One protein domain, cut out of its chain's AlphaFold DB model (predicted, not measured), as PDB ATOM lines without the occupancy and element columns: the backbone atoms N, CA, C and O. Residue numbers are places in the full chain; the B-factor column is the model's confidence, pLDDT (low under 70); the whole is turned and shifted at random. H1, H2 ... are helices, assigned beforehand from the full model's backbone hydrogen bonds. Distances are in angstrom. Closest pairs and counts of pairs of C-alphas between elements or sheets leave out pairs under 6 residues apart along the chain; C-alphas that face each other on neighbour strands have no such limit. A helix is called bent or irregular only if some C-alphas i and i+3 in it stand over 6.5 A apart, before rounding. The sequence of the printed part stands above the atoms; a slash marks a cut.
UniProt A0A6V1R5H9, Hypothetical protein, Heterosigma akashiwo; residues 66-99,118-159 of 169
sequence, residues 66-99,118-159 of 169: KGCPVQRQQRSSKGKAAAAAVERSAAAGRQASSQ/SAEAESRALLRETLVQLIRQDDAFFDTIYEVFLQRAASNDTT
ATOM      1  N   LYS A  66      42.400  15.585  27.214       61.03
ATOM      2  CA  LYS A  66      42.444  16.793  26.361       61.03
ATOM      3  C   LYS A  66      43.048  16.574  24.957       61.03
ATOM      4  O   LYS A  66      42.871  17.420  24.086       61.03
ATOM      5  N   GLY A  67      43.755  15.463  24.729       63.19
ATOM      6  CA  GLY A  67      44.307  15.051  23.433       63.19
ATOM      7  C   GLY A  67      43.468  14.006  22.686       63.19
ATOM      8  O   GLY A  67      43.903  13.523  21.642       63.19
ATOM      9  N   CYS A  68      42.294  13.620  23.199       73.75
ATOM     10  CA  CYS A  68      41.505  12.537  22.621       73.75
ATOM     11  C   CYS A  68      40.898  12.922  21.255       73.75
ATOM     12  O   CYS A  68      40.124  13.883  21.169       73.75
ATOM     13  N   PRO A  69      41.170  12.163  20.170       68.38
ATOM     14  CA  PRO A  69      40.636  12.475  18.843       68.38
ATOM     15  C   PRO A  69      39.105  12.362  18.782       68.38
ATOM     16  O   PRO A  69      38.475  13.098  18.024       68.38
ATOM     17  N   VAL A  70      38.500  11.510  19.621       66.62
ATOM     18  CA  VAL A  70      37.039  11.384  19.757       66.62
ATOM     19  C   VAL A  70      36.444  12.670  20.337       66.62
ATOM     20  O   VAL A  70      35.530  13.244  19.743       66.62
ATOM     21  N   GLN A  71      37.007  13.187  21.437       61.03
ATOM     22  CA  GLN A  71      36.564  14.450  22.040       61.03
ATOM     23  C   GLN A  71      36.752  15.626  21.063       61.03
ATOM     24  O   GLN A  71      35.894  16.505  20.963       61.03
ATOM     25  N   ARG A  72      37.834  15.618  20.268       62.28
ATOM     26  CA  ARG A  72      38.098  16.634  19.236       62.28
ATOM     27  C   ARG A  72      37.062  16.616  18.105       62.28
ATOM     28  O   ARG A  72      36.601  17.684  17.712       62.28
ATOM     29  N   GLN A  73      36.657  15.441  17.617       60.31
ATOM     30  CA  GLN A  73      35.591  15.324  16.610       60.31
ATOM     31  C   GLN A  73      34.219  15.731  17.167       60.31
ATOM     32  O   GLN A  73      33.490  16.461  16.495       60.31
ATOM     33  N   GLN A  74      33.889  15.338  18.403       57.62
ATOM     34  CA  GLN A  74      32.633  15.742  19.046       57.62
ATOM     35  C   GLN A  74      32.549  17.258  19.273       57.62
ATOM     36  O   GLN A  74      31.494  17.846  19.046       57.62
ATOM     37  N   ARG A  75      33.652  17.928  19.642       57.06
ATOM     38  CA  ARG A  75      33.691  19.400  19.753       57.06
ATOM     39  C   ARG A  75      33.347  20.090  18.425       57.06
ATOM     40  O   ARG A  75      32.566  21.040  18.426       57.06
ATOM     41  N   SER A  76      33.861  19.599  17.294       55.75
ATOM     42  CA  SER A  76      33.588  20.186  15.969       55.75
ATOM     43  C   SER A  76      32.138  20.031  15.499       55.75
ATOM     44  O   SER A  76      31.620  20.939  14.849       55.75
ATOM     45  N   SER A  77      31.464  18.924  15.821       53.62
ATOM     46  CA  SER A  77      30.051  18.718  15.468       53.62
ATOM     47  C   SER A  77      29.088  19.359  16.475       53.62
ATOM     48  O   SER A  77      28.074  19.932  16.075       53.62
ATOM     49  N   LYS A  78      29.416  19.347  17.772       51.50
ATOM     50  CA  LYS A  78      28.550  19.869  18.843       51.50
ATOM     51  C   LYS A  78      28.625  21.389  19.021       51.50
ATOM     52  O   LYS A  78      27.614  21.992  19.371       51.50
ATOM     53  N   GLY A  79      29.744  22.033  18.676       55.75
ATOM     54  CA  GLY A  79      29.860  23.500  18.687       55.75
ATOM     55  C   GLY A  79      28.841  24.204  17.777       55.75
ATOM     56  O   GLY A  79      28.278  25.229  18.157       55.75
ATOM     57  N   LYS A  80      28.513  23.611  16.616       55.81
ATOM     58  CA  LYS A  80      27.450  24.123  15.730       55.81
ATOM     59  C   LYS A  80      26.047  23.974  16.334       55.81
ATOM     60  O   LYS A  80      25.214  24.858  16.157       55.81
ATOM     61  N   ALA A  81      25.792  22.890  17.067       58.41
ATOM     62  CA  ALA A  81      24.513  22.672  17.745       58.41
ATOM     63  C   ALA A  81      24.313  23.635  18.931       58.41
ATOM     64  O   ALA A  81      23.210  24.147  19.120       58.41
ATOM     65  N   ALA A  82      25.380  23.924  19.685       57.25
ATOM     66  CA  ALA A  82      25.361  24.881  20.790       57.25
ATOM     67  C   ALA A  82      25.084  26.318  20.308       57.25
ATOM     68  O   ALA A  82      24.202  26.978  20.854       57.25
ATOM     69  N   ALA A  83      25.745  26.771  19.236       59.62
ATOM     70  CA  ALA A  83      25.477  28.081  18.630       59.62
ATOM     71  C   ALA A  83      23.995  28.232  18.222       59.62
ATOM     72  O   ALA A  83      23.320  29.166  18.652       59.62
ATOM     73  N   ALA A  84      23.450  27.236  17.514       59.78
ATOM     74  CA  ALA A  84      22.045  27.219  17.107       59.78
ATOM     75  C   ALA A  84      21.052  27.112  18.286       59.78
ATOM     76  O   ALA A  84      19.868  27.414  18.129       59.78
ATOM     77  N   ALA A  85      21.476  26.646  19.466       58.31
ATOM     78  CA  ALA A  85      20.661  26.687  20.682       58.31
ATOM     79  C   ALA A  85      20.656  28.095  21.302       58.31
ATOM     80  O   ALA A  85      19.584  28.624  21.596       58.31
ATOM     81  N   VAL A  86      21.826  28.734  21.417       67.81
ATOM     82  CA  VAL A  86      21.972  30.105  21.940       67.81
ATOM     83  C   VAL A  86      21.180  31.112  21.103       67.81
ATOM     84  O   VAL A  86      20.463  31.937  21.669       67.81
ATOM     85  N   GLU A  87      21.223  31.017  19.771       59.00
ATOM     86  CA  GLU A  87      20.434  31.890  18.890       59.00
ATOM     87  C   GLU A  87      18.920  31.722  19.085       59.00
ATOM     88  O   GLU A  87      18.197  32.718  19.145       59.00
ATOM     89  N   ARG A  88      18.430  30.486  19.266       60.47
ATOM     90  CA  ARG A  88      17.005  30.222  19.538       60.47
ATOM     91  C   ARG A  88      16.566  30.779  20.892       60.47
ATOM     92  O   ARG A  88      15.525  31.430  20.958       60.47
ATOM     93  N   SER A  89      17.375  30.621  21.940       61.78
ATOM     94  CA  SER A  89      17.106  31.231  23.252       61.78
ATOM     95  C   SER A  89      17.115  32.765  23.187       61.78
ATOM     96  O   SER A  89      16.241  33.421  23.756       61.78
ATOM     97  N   ALA A  90      18.046  33.355  22.430       57.59
ATOM     98  CA  ALA A  90      18.125  34.800  22.223       57.59
ATOM     99  C   ALA A  90      16.997  35.360  21.330       57.59
ATOM    100  O   ALA A  90      16.679  36.548  21.413       57.59
ATOM    101  N   ALA A  91      16.388  34.542  20.468       56.44
ATOM    102  CA  ALA A  91      15.189  34.900  19.711       56.44
ATOM    103  C   ALA A  91      13.930  34.838  20.594       56.44
ATOM    104  O   ALA A  91      13.165  35.803  20.635       56.44
ATOM    105  N   ALA A  92      13.761  33.764  21.374       58.47
ATOM    106  CA  ALA A  92      12.636  33.594  22.296       58.47
ATOM    107  C   ALA A  92      12.568  34.720  23.349       58.47
ATOM    108  O   ALA A  92      11.508  35.310  23.561       58.47
ATOM    109  N   GLY A  93      13.711  35.104  23.933       53.53
ATOM    110  CA  GLY A  93      13.787  36.225  24.879       53.53
ATOM    111  C   GLY A  93      13.392  37.585  24.280       53.53
ATOM    112  O   GLY A  93      12.907  38.455  24.998       53.53
ATOM    113  N   ARG A  94      13.539  37.776  22.961       57.47
ATOM    114  CA  ARG A  94      13.099  38.999  22.267       57.47
ATOM    115  C   ARG A  94      11.601  38.998  21.956       57.47
ATOM    116  O   ARG A  94      10.984  40.056  22.022       57.47
ATOM    117  N   GLN A  95      11.010  37.834  21.686       55.41
ATOM    118  CA  GLN A  95       9.563  37.696  21.475       55.41
ATOM    119  C   GLN A  95       8.760  37.869  22.773       55.41
ATOM    120  O   GLN A  95       7.698  38.488  22.753       55.41
ATOM    121  N   ALA A  96       9.283  37.407  23.914       53.25
ATOM    122  CA  ALA A  96       8.682  37.684  25.221       53.25
ATOM    123  C   ALA A  96       8.643  39.196  25.530       53.25
ATOM    124  O   ALA A  96       7.632  39.715  26.003       53.25
ATOM    125  N   SER A  97       9.715  39.922  25.193       54.97
ATOM    126  CA  SER A  97       9.809  41.374  25.398       54.97
ATOM    127  C   SER A  97       8.876  42.197  24.502       54.97
ATOM    128  O   SER A  97       8.445  43.268  24.918       54.97
ATOM    129  N   SER A  98       8.536  41.729  23.293       51.59
ATOM    130  CA  SER A  98       7.617  42.454  22.401       51.59
ATOM    131  C   SER A  98       6.137  42.201  22.704       51.59
ATOM    132  O   SER A  98       5.318  43.091  22.484       51.59
ATOM    133  N   GLN A  99       5.774  41.045  23.271       50.03
ATOM    134  CA  GLN A  99       4.389  40.768  23.685       50.03
ATOM    135  C   GLN A  99       3.946  41.595  24.905       50.03
ATOM    136  O   GLN A  99       2.756  41.859  25.064       50.03
ATOM    137  N   SER A 118       4.670  32.166  41.543       85.75
ATOM    138  CA  SER A 118       4.607  31.097  40.537       85.75
ATOM    139  C   SER A 118       5.541  31.391  39.364       85.75
ATOM    140  O   SER A 118       6.373  30.546  39.053       85.75
ATOM    141  N   ALA A 119       5.522  32.612  38.817       84.44
ATOM    142  CA  ALA A 119       6.443  33.017  37.751       84.44
ATOM    143  C   ALA A 119       7.926  32.951  38.186       84.44
ATOM    144  O   ALA A 119       8.792  32.506  37.430       84.44
ATOM    145  N   GLU A 120       8.242  33.336  39.429       89.69
ATOM    146  CA  GLU A 120       9.585  33.177  40.007       89.69
ATOM    147  C   GLU A 120       9.966  31.695  40.200       89.69
ATOM    148  O   GLU A 120      11.127  31.332  40.003       89.69
ATOM    149  N   ALA A 121       9.020  30.816  40.550       90.94
ATOM    150  CA  ALA A 121       9.264  29.377  40.671       90.94
ATOM    151  C   ALA A 121       9.504  28.709  39.305       90.94
ATOM    152  O   ALA A 121      10.460  27.944  39.169       90.94
ATOM    153  N   GLU A 122       8.704  29.045  38.292       93.38
ATOM    154  CA  GLU A 122       8.850  28.585  36.904       93.38
ATOM    155  C   GLU A 122      10.187  29.042  36.307       93.38
ATOM    156  O   GLU A 122      10.950  28.228  35.786       93.38
ATOM    157  N   SER A 123      10.543  30.318  36.489       91.62
ATOM    158  CA  SER A 123      11.846  30.866  36.092       91.62
ATOM    159  C   SER A 123      13.016  30.126  36.758       91.62
ATOM    160  O   SER A 123      13.982  29.745  36.095       91.62
ATOM    161  N   ARG A 124      12.920  29.824  38.063       95.06
ATOM    162  CA  ARG A 124      13.949  29.044  38.779       95.06
ATOM    163  C   ARG A 124      14.003  27.580  38.340       95.06
ATOM    164  O   ARG A 124      15.091  27.005  38.377       95.06
ATOM    165  N   ALA A 125      12.887  26.978  37.934       93.81
ATOM    166  CA  ALA A 125      12.857  25.627  37.378       93.81
ATOM    167  C   ALA A 125      13.567  25.580  36.015       93.81
ATOM    168  O   ALA A 125      14.507  24.803  35.851       93.81
ATOM    169  N   LEU A 126      13.213  26.487  35.098       95.31
ATOM    170  CA  LEU A 126      13.854  26.633  33.785       95.31
ATOM    171  C   LEU A 126      15.354  26.937  33.900       95.31
ATOM    172  O   LEU A 126      16.165  26.342  33.191       95.31
ATOM    173  N   LEU A 127      15.751  27.815  34.828       95.50
ATOM    174  CA  LEU A 127      17.160  28.111  35.090       95.50
ATOM    175  C   LEU A 127      17.916  26.878  35.604       95.50
ATOM    176  O   LEU A 127      19.023  26.609  35.142       95.50
ATOM    177  N   ARG A 128      17.331  26.110  36.535       96.31
ATOM    178  CA  ARG A 128      17.925  24.857  37.032       96.31
ATOM    179  C   ARG A 128      18.105  23.841  35.915       96.31
ATOM    180  O   ARG A 128      19.182  23.264  35.806       96.31
ATOM    181  N   GLU A 129      17.086  23.640  35.087       95.81
ATOM    182  CA  GLU A 129      17.164  22.713  33.961       95.81
ATOM    183  C   GLU A 129      18.233  23.155  32.952       95.81
ATOM    184  O   GLU A 129      19.091  22.357  32.578       95.81
ATOM    185  N   THR A 130      18.263  24.444  32.604       94.81
ATOM    186  CA  THR A 130      19.272  25.025  31.706       94.81
ATOM    187  C   THR A 130      20.688  24.846  32.257       94.81
ATOM    188  O   THR A 130      21.575  24.427  31.520       94.81
ATOM    189  N   LEU A 131      20.911  25.096  33.552       94.00
ATOM    190  CA  LEU A 131      22.212  24.890  34.202       94.00
ATOM    191  C   LEU A 131      22.630  23.415  34.207       94.00
ATOM    192  O   LEU A 131      23.785  23.116  33.914       94.00
ATOM    193  N   VAL A 132      21.707  22.488  34.484       93.19
ATOM    194  CA  VAL A 132      21.979  21.041  34.405       93.19
ATOM    195  C   VAL A 132      22.315  20.627  32.972       93.19
ATOM    196  O   VAL A 132      23.234  19.835  32.770       93.19
ATOM    197  N   GLN A 133      21.625  21.169  31.966       92.19
ATOM    198  CA  GLN A 133      21.961  20.925  30.565       92.19
ATOM    199  C   GLN A 133      23.340  21.495  30.203       92.19
ATOM    200  O   GLN A 133      24.114  20.787  29.567       92.19
ATOM    201  N   LEU A 134      23.683  22.711  30.648       89.56
ATOM    202  CA  LEU A 134      24.991  23.328  30.396       89.56
ATOM    203  C   LEU A 134      26.126  22.502  31.018       89.56
ATOM    204  O   LEU A 134      27.048  22.108  30.314       89.56
ATOM    205  N   ILE A 135      25.997  22.138  32.298       91.44
ATOM    206  CA  ILE A 135      26.954  21.292  33.031       91.44
ATOM    207  C   ILE A 135      27.153  19.927  32.351       91.44
ATOM    208  O   ILE A 135      28.261  19.404  32.332       91.44
ATOM    209  N   ARG A 136      26.094  19.336  31.779       87.00
ATOM    210  CA  ARG A 136      26.166  18.025  31.104       87.00
ATOM    211  C   ARG A 136      26.583  18.089  29.632       87.00
ATOM    212  O   ARG A 136      26.801  17.035  29.035       87.00
ATOM    213  N   GLN A 137      26.628  19.270  29.015       85.12
ATOM    214  CA  GLN A 137      26.962  19.428  27.594       85.12
ATOM    215  C   GLN A 137      28.282  20.152  27.336       85.12
ATOM    216  O   GLN A 137      28.880  19.901  26.288       85.12
ATOM    217  N   ASP A 138      28.720  21.015  28.251       90.25
ATOM    218  CA  ASP A 138      29.931  21.819  28.128       90.25
ATOM    219  C   ASP A 138      30.922  21.484  29.254       90.25
ATOM    220  O   ASP A 138      30.860  22.026  30.362       90.25
ATOM    221  N   ASP A 139      31.866  20.588  28.938       83.12
ATOM    222  CA  ASP A 139      32.976  20.226  29.829       83.12
ATOM    223  C   ASP A 139      33.774  21.465  30.283       83.12
ATOM    224  O   ASP A 139      34.261  21.493  31.405       83.12
ATOM    225  N   ALA A 140      33.920  22.502  29.442       86.06
ATOM    226  CA  ALA A 140      34.716  23.681  29.789       86.06
ATOM    227  C   ALA A 140      33.982  24.593  30.784       86.06
ATOM    228  O   ALA A 140      34.613  25.175  31.670       86.06
ATOM    229  N   PHE A 141      32.654  24.684  30.682       89.12
ATOM    230  CA  PHE A 141      31.821  25.339  31.690       89.12
ATOM    231  C   PHE A 141      31.897  24.609  33.038       89.12
ATOM    232  O   PHE A 141      32.082  25.250  34.073       89.12
ATOM    233  N   PHE A 142      31.819  23.273  33.030       91.06
ATOM    234  CA  PHE A 142      31.955  22.472  34.246       91.06
ATOM    235  C   PHE A 142      33.357  22.577  34.867       91.06
ATOM    236  O   PHE A 142      33.450  22.887  36.053       91.06
ATOM    237  N   ASP A 143      34.425  22.411  34.076       86.12
ATOM    238  CA  ASP A 143      35.819  22.573  34.516       86.12
ATOM    239  C   ASP A 143      36.025  23.950  35.180       86.12
ATOM    240  O   ASP A 143      36.611  24.040  36.256       86.12
ATOM    241  N   THR A 144      35.476  25.022  34.594       93.81
ATOM    242  CA  THR A 144      35.578  26.388  35.146       93.81
ATOM    243  C   THR A 144      34.879  26.518  36.503       93.81
ATOM    244  O   THR A 144      35.431  27.110  37.430       93.81
ATOM    245  N   ILE A 145      33.672  25.960  36.653       92.38
ATOM    246  CA  ILE A 145      32.949  25.961  37.936       92.38
ATOM    247  C   ILE A 145      33.695  25.129  38.984       92.38
ATOM    248  O   ILE A 145      33.764  25.528  40.147       92.38
ATOM    249  N   TYR A 146      34.253  23.988  38.581       92.12
ATOM    250  CA  TYR A 146      34.965  23.077  39.468       92.12
ATOM    251  C   TYR A 146      36.286  23.676  39.976       92.12
ATOM    252  O   TYR A 146      36.543  23.632  41.177       92.12
ATOM    253  N   GLU A 147      37.067  24.329  39.112       91.81
ATOM    254  CA  GLU A 147      38.271  25.082  39.500       91.81
ATOM    255  C   GLU A 147      37.948  26.203  40.502       91.81
ATOM    256  O   GLU A 147      38.574  26.291  41.558       91.81
ATOM    257  N   VAL A 148      36.913  27.014  40.242       94.88
ATOM    258  CA  VAL A 148      36.476  28.070  41.177       94.88
ATOM    259  C   VAL A 148      36.028  27.480  42.520       94.88
ATOM    260  O   VAL A 148      36.312  28.055  43.573       94.88
ATOM    261  N   PHE A 149      35.358  26.323  42.511       94.81
ATOM    262  CA  PHE A 149      34.971  25.615  43.730       94.81
ATOM    263  C   PHE A 149      36.191  25.124  44.527       94.81
ATOM    264  O   PHE A 149      36.271  25.393  45.727       94.81
ATOM    265  N   LEU A 150      37.162  24.472  43.878       91.94
ATOM    266  CA  LEU A 150      38.400  24.010  44.516       91.94
ATOM    267  C   LEU A 150      39.216  25.174  45.089       91.94
ATOM    268  O   LEU A 150      39.651  25.119  46.241       91.94
ATOM    269  N   GLN A 151      39.365  26.258  44.327       88.50
ATOM    270  CA  GLN A 151      40.066  27.462  44.764       88.50
ATOM    271  C   GLN A 151      39.389  28.092  45.992       88.50
ATOM    272  O   GLN A 151      40.067  28.549  46.917       88.50
ATOM    273  N   ARG A 152      38.048  28.070  46.051       91.88
ATOM    274  CA  ARG A 152      37.284  28.549  47.212       91.88
ATOM    275  C   ARG A 152      37.424  27.629  48.425       91.88
ATOM    276  O   ARG A 152      37.576  28.144  49.529       91.88
ATOM    277  N   ALA A 153      37.400  26.309  48.234       86.81
ATOM    278  CA  ALA A 153      37.597  25.333  49.305       86.81
ATOM    279  C   ALA A 153      38.971  25.517  49.974       86.81
ATOM    280  O   ALA A 153      39.028  25.821  51.164       86.81
ATOM    281  N   ALA A 154      40.053  25.504  49.188       84.62
ATOM    282  CA  ALA A 154      41.417  25.717  49.682       84.62
ATOM    283  C   ALA A 154      41.603  27.068  50.412       84.62
ATOM    284  O   ALA A 154      42.309  27.158  51.418       84.62
ATOM    285  N   SER A 155      40.932  28.125  49.940       81.94
ATOM    286  CA  SER A 155      40.959  29.443  50.595       81.94
ATOM    287  C   SER A 155      40.254  29.445  51.961       81.94
ATOM    288  O   SER A 155      40.686  30.135  52.885       81.94
ATOM    289  N   ASN A 156      39.178  28.666  52.112       74.00
ATOM    290  CA  ASN A 156      38.434  28.567  53.370       74.00
ATOM    291  C   ASN A 156      39.209  27.762  54.430       74.00
ATOM    292  O   ASN A 156      39.267  28.199  55.579       74.00
ATOM    293  N   ASP A 157      39.862  26.654  54.058       59.03
ATOM    294  CA  ASP A 157      40.685  25.853  54.985       59.03
ATOM    295  C   ASP A 157      41.842  26.665  55.588       59.03
ATOM    296  O   ASP A 157      42.107  26.595  56.789       59.03
ATOM    297  N   THR A 158      42.464  27.535  54.785       54.03
ATOM    298  CA  THR A 158      43.511  28.464  55.253       54.03
ATOM    299  C   THR A 158      42.996  29.408  56.352       54.03
ATOM    300  O   THR A 158      43.739  29.790  57.255       54.03
ATOM    301  N   THR A 159      41.705  29.753  56.317       53.03
ATOM    302  CA  THR A 159      41.062  30.622  57.318       53.03
ATOM    303  C   THR A 159      40.726  29.854  58.603       53.03
ATOM    304  O   THR A 159      40.833  30.410  59.692       53.03
TER     305      THR A 159
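AT A GLANCE: This is residues 66 to 99 and 118 to 159 of the 169 residues of the protein "Hypothetical protein" of Heterosigma akashiwo (UniProt A0A6V1R5H9). Two helices, H2 and H3, meet near their ends as a wide V, and a longer helix, H1, runs past the outside of the V without touching it, roughly in line with H2 but in the opposite sense. The contacts are few, and long stretches of the three helices stand free. The printed part has 76 residues, with three named helices in the order H1, H2, H3 and no named strand; the class is all helix. It is only just extended, close to loose, with a radius of gyration of the C-alphas of 17.2 A, and its outline is flat, spanning 51 by 40 by 16 A.

HOW THE PARTS SIT: Begin with H1, residues 69 to 99, which is apart from H2, residues 118 to 137, and from H3, residues 139 to 159. Near residue 77 look for a kink of 32 degrees; H1 is neither bent nor irregular, but only just: C-alphas 77 and 80 are 6.0 A apart. Farther on, H2 and H3 touch only at the corner by their tight link, Asp 138, with residues 134 to 136 of H2 and 141 to 142 of H3 alone. Their closest C-alphas, those of Ile 135 and Phe 142, are 5.3 A apart. Their lines stand about perpendicular, at 79 degrees. In H2 every O i to N i+4 pair is within hydrogen-bond range; in H1 22 of 27 are, and in H3 16 of 17.

IN THESE COORDINATES: Find C-alpha 69 at (40.636, 12.475, 18.843); from there H1 runs 46.2 A to C-alpha 99. H2 begins at C-alpha 118, at (4.607, 31.097, 40.537), and measures 28.3 A. H3 measures 30.5 A and ends at C-alpha 159, at (41.062, 30.622, 57.318).

THE WHOLE: The two C-alphas farthest apart, those of Gln 99 and Thr 158, are 51.8 A apart. Residues 100 to 117 are not printed, and C-alphas 99 and 118 stand 19.4 A apart across this cut. The mean pLDDT of the printed part is 74.8; residues 66 to 67, 69 to 99 and 157 to 159 are under 70.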